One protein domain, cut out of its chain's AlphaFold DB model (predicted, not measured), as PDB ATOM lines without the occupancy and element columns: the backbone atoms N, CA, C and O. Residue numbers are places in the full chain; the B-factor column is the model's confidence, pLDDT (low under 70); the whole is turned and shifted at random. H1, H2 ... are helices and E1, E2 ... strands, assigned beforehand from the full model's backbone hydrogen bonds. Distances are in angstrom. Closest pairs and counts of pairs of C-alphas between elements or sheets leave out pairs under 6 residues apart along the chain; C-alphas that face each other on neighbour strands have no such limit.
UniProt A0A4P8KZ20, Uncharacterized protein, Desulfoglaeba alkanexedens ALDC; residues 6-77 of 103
ATOM      1  N   TYR A   6      59.165  50.829  32.734       93.38
ATOM      2  CA  TYR A   6      58.628  51.872  33.588       93.38
ATOM      3  C   TYR A   6      58.040  51.259  34.856       93.38
ATOM      4  O   TYR A   6      57.531  50.129  34.860       93.38
ATOM      5  N   THR A   7      58.067  52.031  35.939       95.38
ATOM      6  CA  THR A   7      57.190  51.772  37.080       95.38
ATOM      7  C   THR A   7      55.818  52.386  36.833       95.38
ATOM      8  O   THR A   7      55.680  53.362  36.094       95.38
ATOM      9  N   VAL A   8      54.787  51.856  37.489       93.81
ATOM     10  CA  VAL A   8      53.446  52.462  37.427       93.81
ATOM     11  C   VAL A   8      53.461  53.907  37.948       93.81
ATOM     12  O   VAL A   8      52.731  54.760  37.452       93.81
ATOM     13  N   ILE A   9      54.347  54.207  38.904       93.81
ATOM     14  CA  ILE A   9      54.521  55.546  39.472       93.81
ATOM     15  C   ILE A   9      55.115  56.502  38.433       93.81
ATOM     16  O   ILE A   9      54.652  57.637  38.339       93.81
ATOM     17  N   ASP A  10      56.096  56.059  37.642       94.12
ATOM     18  CA  ASP A  10      56.674  56.879  36.566       94.12
ATOM     19  C   ASP A  10      55.600  57.277  35.555       94.12
ATOM     20  O   ASP A  10      55.513  58.440  35.161       94.12
ATOM     21  N   ILE A  11      54.748  56.318  35.189       93.31
ATOM     22  CA  ILE A  11      53.678  56.528  34.216       93.31
ATOM     23  C   ILE A  11      52.613  57.487  34.762       93.31
ATOM     24  O   ILE A  11      52.163  58.369  34.041       93.31
ATOM     25  N   ILE A  12      52.219  57.350  36.033       90.50
ATOM     26  CA  ILE A  12      51.239  58.252  36.662       90.50
ATOM     27  C   ILE A  12      51.799  59.678  36.796       90.50
ATOM     28  O   ILE A  12      51.042  60.643  36.713       90.50
ATOM     29  N   ARG A  13      53.112  59.829  37.011       92.62
ATOM     30  CA  ARG A  13      53.767  61.142  37.135       92.62
ATOM     31  C   ARG A  13      53.928  61.869  35.798       92.62
ATOM     32  O   ARG A  13      53.813  63.090  35.782       92.62
ATOM     33  N   ASP A  14      54.200  61.146  34.712       90.19
ATOM     34  CA  ASP A  14      54.288  61.680  33.342       90.19
ATOM     35  C   ASP A  14      53.419  60.831  32.389       90.19
ATOM     36  O   ASP A  14      53.948  60.010  31.625       90.19
ATOM     37  N   PRO A  15      52.078  60.979  32.439       85.12
ATOM     38  CA  PRO A  15      51.169  60.192  31.617       85.12
ATOM     39  C   PRO A  15      51.212  60.689  30.174       85.12
ATOM     40  O   PRO A  15      50.445  61.545  29.730       85.12
ATOM     41  N   ARG A  16      52.142  60.128  29.406       90.50
ATOM     42  CA  ARG A  16      52.182  60.294  27.950       90.50
ATOM     43  C   ARG A  16      50.994  59.571  27.320       90.50
ATOM     44  O   ARG A  16      50.591  58.550  27.868       90.50
ATOM     45  N   PRO A  17      50.475  60.022  26.161       91.44
ATOM     46  CA  PRO A  17      49.316  59.418  25.499       91.44
ATOM     47  C   PRO A  17      49.690  58.072  24.861       91.44
ATOM     48  O   PRO A  17      49.715  57.924  23.644       91.44
ATOM     49  N   TRP A  18      50.063  57.095  25.677       93.88
ATOM     50  CA  TRP A  18      50.549  55.776  25.301       93.88
ATOM     51  C   TRP A  18      49.747  54.709  26.042       93.88
ATOM     52  O   TRP A  18      49.190  54.951  27.114       93.88
ATOM     53  N   VAL A  19      49.729  53.513  25.465       94.06
ATOM     54  CA  VAL A  19      49.271  52.308  26.144       94.06
ATOM     55  C   VAL A  19      50.497  51.580  26.667       94.06
ATOM     56  O   VAL A  19      51.425  51.271  25.909       94.06
ATOM     57  N   TYR A  20      50.480  51.310  27.964       95.38
ATOM     58  CA  TYR A  20      51.508  50.546  28.650       95.38
ATOM     59  C   TYR A  20      50.991  49.144  28.944       95.38
ATOM     60  O   TYR A  20      49.819  48.981  29.281       95.38
ATOM     61  N   GLU A  21      51.860  48.145  28.853       95.38
ATOM     62  CA  GLU A  21      51.552  46.754  29.168       95.38
ATOM     63  C   GLU A  21      52.556  46.190  30.177       95.38
ATOM     64  O   GLU A  21      53.750  46.468  30.081       95.38
ATOM     65  N   ALA A  22      52.070  45.403  31.135       95.31
ATOM     66  CA  ALA A  22      52.883  44.622  32.062       95.31
ATOM     67  C   ALA A  22      52.332  43.196  32.163       95.31
ATOM     68  O   ALA A  22      51.127  42.969  32.037       95.31
ATOM     69  N   MET A  23      53.211  42.230  32.420       92.19
ATOM     70  CA  MET A  23      52.840  40.821  32.560       92.19
ATOM     71  C   MET A  23      53.128  40.327  33.976       92.19
ATOM     72  O   MET A  23      54.132  40.697  34.581       92.19
ATOM     73  N   GLU A  24      52.267  39.457  34.491       91.06
ATOM     74  CA  GLU A  24      52.462  38.798  35.782       91.06
ATOM     75  C   GLU A  24      52.186  37.301  35.649       91.06
ATOM     76  O   GLU A  24      51.131  36.897  35.155       91.06
ATOM     77  N   LEU A  25      53.120  36.482  36.133       86.44
ATOM     78  CA  LEU A  25      52.918  35.052  36.327       86.44
ATOM     79  C   LEU A  25      52.701  34.778  37.813       86.44
ATOM     80  O   LEU A  25      53.598  34.981  38.633       86.44
ATOM     81  N   THR A  26      51.511  34.303  38.172       82.94
ATOM     82  CA  THR A  26      51.229  33.935  39.558       82.94
ATOM     83  C   THR A  26      51.855  32.597  39.923       82.94
ATOM     84  O   THR A  26      52.075  31.723  39.084       82.94
ATOM     85  N   ARG A  27      52.041  32.376  41.229       82.19
ATOM     86  CA  ARG A  27      52.466  31.078  41.782       82.19
ATOM     87  C   ARG A  27      51.524  29.921  41.428       82.19
ATOM     88  O   ARG A  27      51.951  28.776  41.439       82.19
ATOM     89  N   THR A  28      50.260  30.213  41.125       81.81
ATOM     90  CA  THR A  28      49.256  29.226  40.700       81.81
ATOM     91  C   THR A  28      49.262  28.976  39.187       81.81
ATOM     92  O   THR A  28      48.395  28.267  38.686       81.81
ATOM     93  N   GLY A  29      50.219  29.553  38.449       80.62
ATOM     94  CA  GLY A  29      50.383  29.357  37.007       80.62
ATOM     95  C   GLY A  29      49.462  30.214  36.136       80.62
ATOM     96  O   GLY A  29      49.409  30.010  34.922       80.62
ATOM     97  N   HIS A  30      48.733  31.176  36.714       83.19
ATOM     98  CA  HIS A  30      47.946  32.116  35.919       83.19
ATOM     99  C   HIS A  30      48.854  33.182  35.319       83.19
ATOM    100  O   HIS A  30      49.674  33.777  36.015       83.19
ATOM    101  N   HIS A  31      48.656  33.439  34.030       87.75
ATOM    102  CA  HIS A  31      49.304  34.528  33.321       87.75
ATOM    103  C   HIS A  31      48.312  35.677  33.189       87.75
ATOM    104  O   HIS A  31      47.225  35.506  32.630       87.75
ATOM    105  N   TYR A  32      48.679  36.841  33.710       91.19
ATOM    106  CA  TYR A  32      47.913  38.068  33.560       91.19
ATOM    107  C   TYR A  32      48.656  39.048  32.664       91.19
ATOM    108  O   TYR A  32      49.867  39.222  32.789       91.19
ATOM    109  N   ILE A  33      47.902  39.713  31.793       93.69
ATOM    110  CA  ILE A  33      48.355  40.890  31.056       93.69
ATOM    111  C   ILE A  33      47.593  42.084  31.613       93.69
ATOM    112  O   ILE A  33      46.361  42.090  31.634       93.69
ATOM    113  N   TYR A  34      48.327  43.090  32.060       95.19
ATOM    114  CA  TYR A  34      47.804  44.362  32.531       95.19
ATOM    115  C   TYR A  34      48.044  45.417  31.466       95.19
ATOM    116  O   TYR A  34      49.132  45.474  30.900       95.19
ATOM    117  N   ARG A  35      47.051  46.268  31.216       95.62
ATOM    118  CA  ARG A  35      47.178  47.427  30.335       95.62
ATOM    119  C   ARG A  35      46.754  48.697  31.039       95.62
ATOM    120  O   ARG A  35      45.781  48.693  31.789       95.62
ATOM    121  N   PHE A  36      47.459  49.777  30.744       95.44
ATOM    122  CA  PHE A  36      47.084  51.121  31.145       95.44
ATOM    123  C   PHE A  36      47.014  52.005  29.910       95.44
ATOM    124  O   PHE A  36      48.035  52.241  29.263       95.44
ATOM    125  N   ASP A  37      45.811  52.470  29.580       94.00
ATOM    126  CA  ASP A  37      45.634  53.538  28.606       94.00
ATOM    127  C   ASP A  37      45.761  54.866  29.354       94.00
ATOM    128  O   ASP A  37      44.844  55.282  30.061       94.00
ATOM    129  N   ALA A  38      46.930  55.499  29.246       91.88
ATOM    130  CA  ALA A  38      47.220  56.737  29.962       91.88
ATOM    131  C   ALA A  38      46.449  57.942  29.407       91.88
ATOM    132  O   ALA A  38      46.314  58.942  30.108       91.88
ATOM    133  N   LEU A  39      45.938  57.849  28.174       89.94
ATOM    134  CA  LEU A  39      45.084  58.885  27.604       89.94
ATOM    135  C   LEU A  39      43.691  58.853  28.242       89.94
ATOM    136  O   LEU A  39      43.165  59.896  28.616       89.94
ATOM    137  N   GLU A  40      43.124  57.658  28.394       89.94
ATOM    138  CA  GLU A  40      41.800  57.465  29.002       89.94
ATOM    139  C   GLU A  40      41.857  57.374  30.540       89.94
ATOM    140  O   GLU A  40      40.838  57.482  31.218       89.94
ATOM    141  N   GLY A  41      43.043  57.149  31.116       90.50
ATOM    142  CA  GLY A  41      43.231  56.927  32.551       90.50
ATOM    143  C   GLY A  41      42.693  55.576  33.037       90.50
ATOM    144  O   GLY A  41      42.363  55.431  34.214       90.50
ATOM    145  N   ILE A  42      42.589  54.579  32.150       93.38
ATOM    146  CA  ILE A  42      41.922  53.302  32.436       93.38
ATOM    147  C   ILE A  42      42.940  52.169  32.553       93.38
ATOM    148  O   ILE A  42      43.703  51.883  31.625       93.38
ATOM    149  N   PHE A  43      42.883  51.457  33.679       95.38
ATOM    150  CA  PHE A  43      43.577  50.187  33.871       95.38
ATOM    151  C   PHE A  43      42.670  49.010  33.514       95.38
ATOM    152  O   PHE A  43      41.524  48.922  33.958       95.38
ATOM    153  N   THR A  44      43.204  48.062  32.752       95.38
ATOM    154  CA  THR A  44      42.536  46.804  32.417       95.38
ATOM    155  C   THR A  44      43.452  45.612  32.669       95.38
ATOM    156  O   THR A  44      44.676  45.730  32.669       95.38
ATOM    157  N   ARG A  45      42.858  44.438  32.883       94.56
ATOM    158  CA  ARG A  45      43.565  43.162  33.011       94.56
ATOM    159  C   ARG A  45      42.881  42.106  32.168       94.56
ATOM    160  O   ARG A  45      41.654  42.029  32.149       94.56
ATOM    161  N   ALA A  46      43.670  41.239  31.565       91.50
ATOM    162  CA  ALA A  46      43.213  39.989  30.997       91.50
ATOM    163  C   ALA A  46      43.910  38.816  31.684       91.50
ATOM    164  O   ALA A  46      45.092  38.892  32.019       91.50
ATOM    165  N   THR A  47      43.178  37.724  31.882       89.06
ATOM    166  CA  THR A  47      43.784  36.414  32.135       89.06
ATOM    167  C   THR A  47      44.090  35.801  30.780       89.06
ATOM    168  O   THR A  47      43.217  35.818  29.916       89.06
ATOM    169  N   VAL A  48      45.282  35.242  30.596       79.75
ATOM    170  CA  VAL A  48      45.648  34.474  29.402       79.75
ATOM    171  C   VAL A  48      45.498  32.986  29.735       79.75
ATOM    172  O   VAL A  48      46.340  32.436  30.448       79.75
ATOM    173  N   PRO A  49      44.427  32.308  29.285       68.25
ATOM    174  CA  PRO A  49      44.350  30.857  29.348       68.25
ATOM    175  C   PRO A  49      45.289  30.258  28.299       68.25
ATOM    176  O   PRO A  49      45.409  30.789  27.193       68.25
ATOM    177  N   ALA A  50      45.899  29.112  28.602       57.19
ATOM    178  CA  ALA A  50      46.560  28.315  27.575       57.19
ATOM    179  C   ALA A  50      45.520  27.919  26.503       57.19
ATOM    180  O   ALA A  50      44.562  27.214  26.808       57.19
ATOM    181  N   GLY A  51      45.687  28.403  25.265       57.34
ATOM    182  CA  GLY A  51      44.844  28.034  24.118       57.34
ATOM    183  C   GLY A  51      43.647  28.945  23.801       57.34
ATOM    184  O   GLY A  51      42.817  28.566  22.978       57.34
ATOM    185  N   ALA A  52      43.522  30.133  24.404       60.28
ATOM    186  CA  ALA A  52      42.446  31.062  24.041       60.28
ATOM    187  C   ALA A  52      42.688  31.739  22.678       60.28
ATOM    188  O   ALA A  52      43.771  32.258  22.418       60.28
ATOM    189  N   ALA A  53      41.647  31.792  21.839       64.38
ATOM    190  CA  ALA A  53      41.685  32.455  20.532       64.38
ATOM    191  C   ALA A  53      41.802  33.990  20.625       64.38
ATOM    192  O   ALA A  53      42.235  34.634  19.671       64.38
ATOM    193  N   SER A  54      41.417  34.587  21.758       68.31
ATOM    194  CA  SER A  54      41.516  36.030  21.985       68.31
ATOM    195  C   SER A  54      41.646  36.395  23.466       68.31
ATOM    196  O   SER A  54      41.115  35.729  24.361       68.31
ATOM    197  N   THR A  55      42.366  37.489  23.721       79.19
ATOM    198  CA  THR A  55      42.605  38.032  25.063       79.19
ATOM    199  C   THR A  55      41.510  39.040  25.407       79.19
ATOM    200  O   THR A  55      41.388  40.073  24.750       79.19
ATOM    201  N   HIS A  56      40.712  38.748  26.436       85.38
ATOM    202  CA  HIS A  56      39.618  39.617  26.875       85.38
ATOM    203  C   HIS A  56      40.060  40.480  28.059       85.38
ATOM    204  O   HIS A  56      40.305  39.971  29.155       85.38
ATOM    205  N   PHE A  57      40.143  41.790  27.834       90.31
ATOM    206  CA  PHE A  57      40.499  42.769  28.857       90.31
ATOM    207  C   PHE A  57      39.258  43.251  29.603       90.31
ATOM    208  O   PHE A  57      38.279  43.667  28.988       90.31
ATOM    209  N   ARG A  58      39.318  43.230  30.937       92.75
ATOM    210  CA  ARG A  58      38.305  43.834  31.808       92.75
ATOM    211  C   ARG A  58      38.889  45.025  32.572       92.75
ATOM    212  O   ARG A  58      40.060  44.945  32.951       92.75
ATOM    213  N   PRO A  59      38.109  46.084  32.840       95.19
ATOM    214  CA  PRO A  59      38.533  47.169  33.721       95.19
ATOM    215  C   PRO A  59      38.905  46.654  35.113       95.19
ATOM    216  O   PRO A  59      38.329  45.676  35.597       95.19
ATOM    217  N   LEU A  60      39.877  47.309  35.742       94.00
ATOM    218  CA  LEU A  60      40.257  47.058  37.127       94.00
ATOM    219  C   LEU A  60      39.531  48.018  38.071       94.00
ATOM    220  O   LEU A  60      39.357  49.196  37.764       94.00
ATOM    221  N   GLY A  61      39.099  47.499  39.218       91.38
ATOM    222  CA  GLY A  61      38.508  48.290  40.291       91.38
ATOM    223  C   GLY A  61      39.560  48.907  41.215       91.38
ATOM    224  O   GLY A  61      40.734  48.549  41.189       91.38
ATOM    225  N   VAL A  62      39.117  49.790  42.112       88.06
ATOM    226  CA  VAL A  62      39.986  50.515  43.067       88.06
ATOM    227  C   VAL A  62      40.742  49.617  44.057       88.06
ATOM    228  O   VAL A  62      41.718  50.049  44.662       88.06
ATOM    229  N   HIS A  63      40.293  48.374  44.238       91.56
ATOM    230  CA  HIS A  63      40.909  47.392  45.137       91.56
ATOM    231  C   HIS A  63      41.670  46.289  44.393       91.56
ATOM    232  O   HIS A  63      42.242  45.401  45.031       91.56
ATOM    233  N   ASP A  64      41.670  46.311  43.059       91.06
ATOM    234  CA  ASP A  64      42.477  45.380  42.284       91.06
ATOM    235  C   ASP A  64      43.964  45.742  42.393       91.06
ATOM    236  O   ASP A  64      44.358  46.905  42.464       91.06
ATOM    237  N   LYS A  65      44.810  44.710  42.390       90.12
ATOM    238  CA  LYS A  65      46.265  44.874  42.401       90.12
ATOM    239  C   LYS A  65      46.791  45.143  40.992       90.12
ATOM    240  O   LYS A  65      46.227  44.665  40.008       90.12
ATOM    241  N   LEU A  66      47.910  45.859  40.934       92.19
ATOM    242  CA  LEU A  66      48.645  46.195  39.718       92.19
ATOM    243  C   LEU A  66      50.136  45.875  39.908       92.19
ATOM    244  O   LEU A  66      50.651  46.048  41.019       92.19
ATOM    245  N   PRO A  67      50.855  45.476  38.845       93.75
ATOM    246  CA  PRO A  67      52.309  45.419  38.869       93.75
ATOM    247  C   PRO A  67      52.902  46.802  39.160       93.75
ATOM    248  O   PRO A  67      52.527  47.794  38.534       93.75
ATOM    249  N   LEU A  68      53.852  46.884  40.092       94.12
ATOM    250  CA  LEU A  68      54.538  48.148  40.389       94.12
ATOM    251  C   LEU A  68      55.591  48.507  39.329       94.12
ATOM    252  O   LEU A  68      55.908  49.683  39.165       94.12
ATOM    253  N   GLY A  69      56.104  47.516  38.598       94.00
ATOM    254  CA  GLY A  69      57.138  47.663  37.574       94.00
ATOM    255  C   GLY A  69      56.956  46.680  36.420       94.00
ATOM    256  O   GLY A  69      56.005  45.900  36.415       94.00
ATOM    257  N   GLY A  70      57.871  46.739  35.450       93.94
ATOM    258  CA  GLY A  70      57.833  45.897  34.249       93.94
ATOM    259  C   GLY A  70      56.863  46.392  33.175       93.94
ATOM    260  O   GLY A  70      56.492  45.628  32.287       93.94
ATOM    261  N   TRP A  71      56.432  47.656  33.250       96.00
ATOM    262  CA  TRP A  71      55.555  48.249  32.246       96.00
ATOM    263  C   TRP A  71      56.351  48.681  31.022       96.00
ATOM    264  O   TRP A  71      57.386  49.331  31.152       96.00
ATOM    265  N   ARG A  72      55.847  48.378  29.829       95.19
ATOM    266  CA  ARG A  72      56.460  48.758  28.551       95.19
ATOM    267  C   ARG A  72      55.434  49.404  27.639       95.19
ATOM    268  O   ARG A  72      54.249  49.097  27.709       95.19
ATOM    269  N   VAL A  73      55.888  50.298  26.770       94.44
ATOM    270  CA  VAL A  73      55.020  50.949  25.783       94.44
ATOM    271  C   VAL A  73      54.696  49.959  24.671       94.44
ATOM    272  O   VAL A  73      55.604  49.491  23.987       94.44
ATOM    273  N   VAL A  74      53.412  49.680  24.463       93.12
ATOM    274  CA  VAL A  74      52.939  48.791  23.386       93.12
ATOM    275  C   VAL A  74      52.233  49.544  22.265       93.12
ATOM    276  O   VAL A  74      52.236  49.095  21.122       93.12
ATOM    277  N   GLU A  75      51.676  50.719  22.557       91.88
ATOM    278  CA  GLU A  75      50.989  51.546  21.566       91.88
ATOM    279  C   GLU A  75      51.186  53.029  21.887       91.88
ATOM    280  O   GLU A  75      51.161  53.435  23.048       91.88
ATOM    281  N   LYS A  76      51.348  53.865  20.857       91.06
ATOM    282  CA  LYS A  76      51.273  55.323  21.004       91.06
ATOM    283  C   LYS A  76      49.904  55.794  20.522       91.06
ATOM    284  O   LYS A  76      49.599  55.639  19.341       91.06
ATOM    285  N   ARG A  77      49.104  56.397  21.402       85.44
ATOM    286  CA  ARG A  77      47.837  57.028  21.022       85.44
ATOM    287  C   ARG A  77      48.117  58.373  20.365       85.44
ATOM    288  O   ARG A  77      48.979  59.140  20.792       85.44
TER     289      ARG A  77
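Overview. This is residues 6 to 77 of the 103 residues of an uncharacterized protein of Desulfoglaeba alkanexedens ALDC (UniProt A0A4P8KZ20). A strongly twisted sheet of four strands, three long ones side by side and the short E4 at one edge, has a long link, residues 49 to 71, that loops out past E3 and then crosses one face of the sheet to reach E4. A small helix, H1, sits near one end of the sheet and only grazes it. The printed part has 72 residues, with one named helix and four named strands in the order H1 E1 E2 E3 E4; the sheet's order is E3 E2 E1 E4, antiparallel throughout. The class is mostly strand, though under half of the residues are in named elements; the whole is compact, with a radius of gyration of the C-alphas of 12.2 A and spans of 35 by 24 by 21 A.

Along the chain. Find C-alpha 18 at (50.549, 55.776, 25.301); from there E1, residues 18 to 25, runs 23.6 A. E2, residues 31 to 37, covers 19.9 A, and E3, residues 42 to 48, covers 19.4 A. E4, residues 72 to 76, ends with C-alpha 76 at (51.273, 55.323, 21.004). Look for H1 at residues 8 to 13, from C-alpha 8 at (53.446, 52.462, 37.427).

Arrangement. E1, E2 and E3 form a meander, each strand the antiparallel neighbour of the one before, in two hairpins; with E4 beside E1 they make a Greek key, the first strand being the antiparallel neighbour of the fourth. Between E1 and E2, look at N 34 and O 22, 2.8 A apart; between E2 and E3, at N 44 and O 35, 2.8 A; between E1 and E4, at N 21 and O 72, 2.8 A. The edge strands E3 and E4 are apart. Residues 58 to 59 pair antiparallel with residues 44 to 45 of E3. H1 is on the sheet but only grazes it, with residues 8 to 12; each O i to N i+4 pair in H1 is within hydrogen-bond range.

Size, cuts and confidence. The two C-alphas farthest apart, those of Arg 13 and Gly 51, are 36.7 A apart. The printed part has no cut; the link from E3 to E4 is long, and the other links are tight. Confidence is low at residues 49 to 54, with pLDDT under 70.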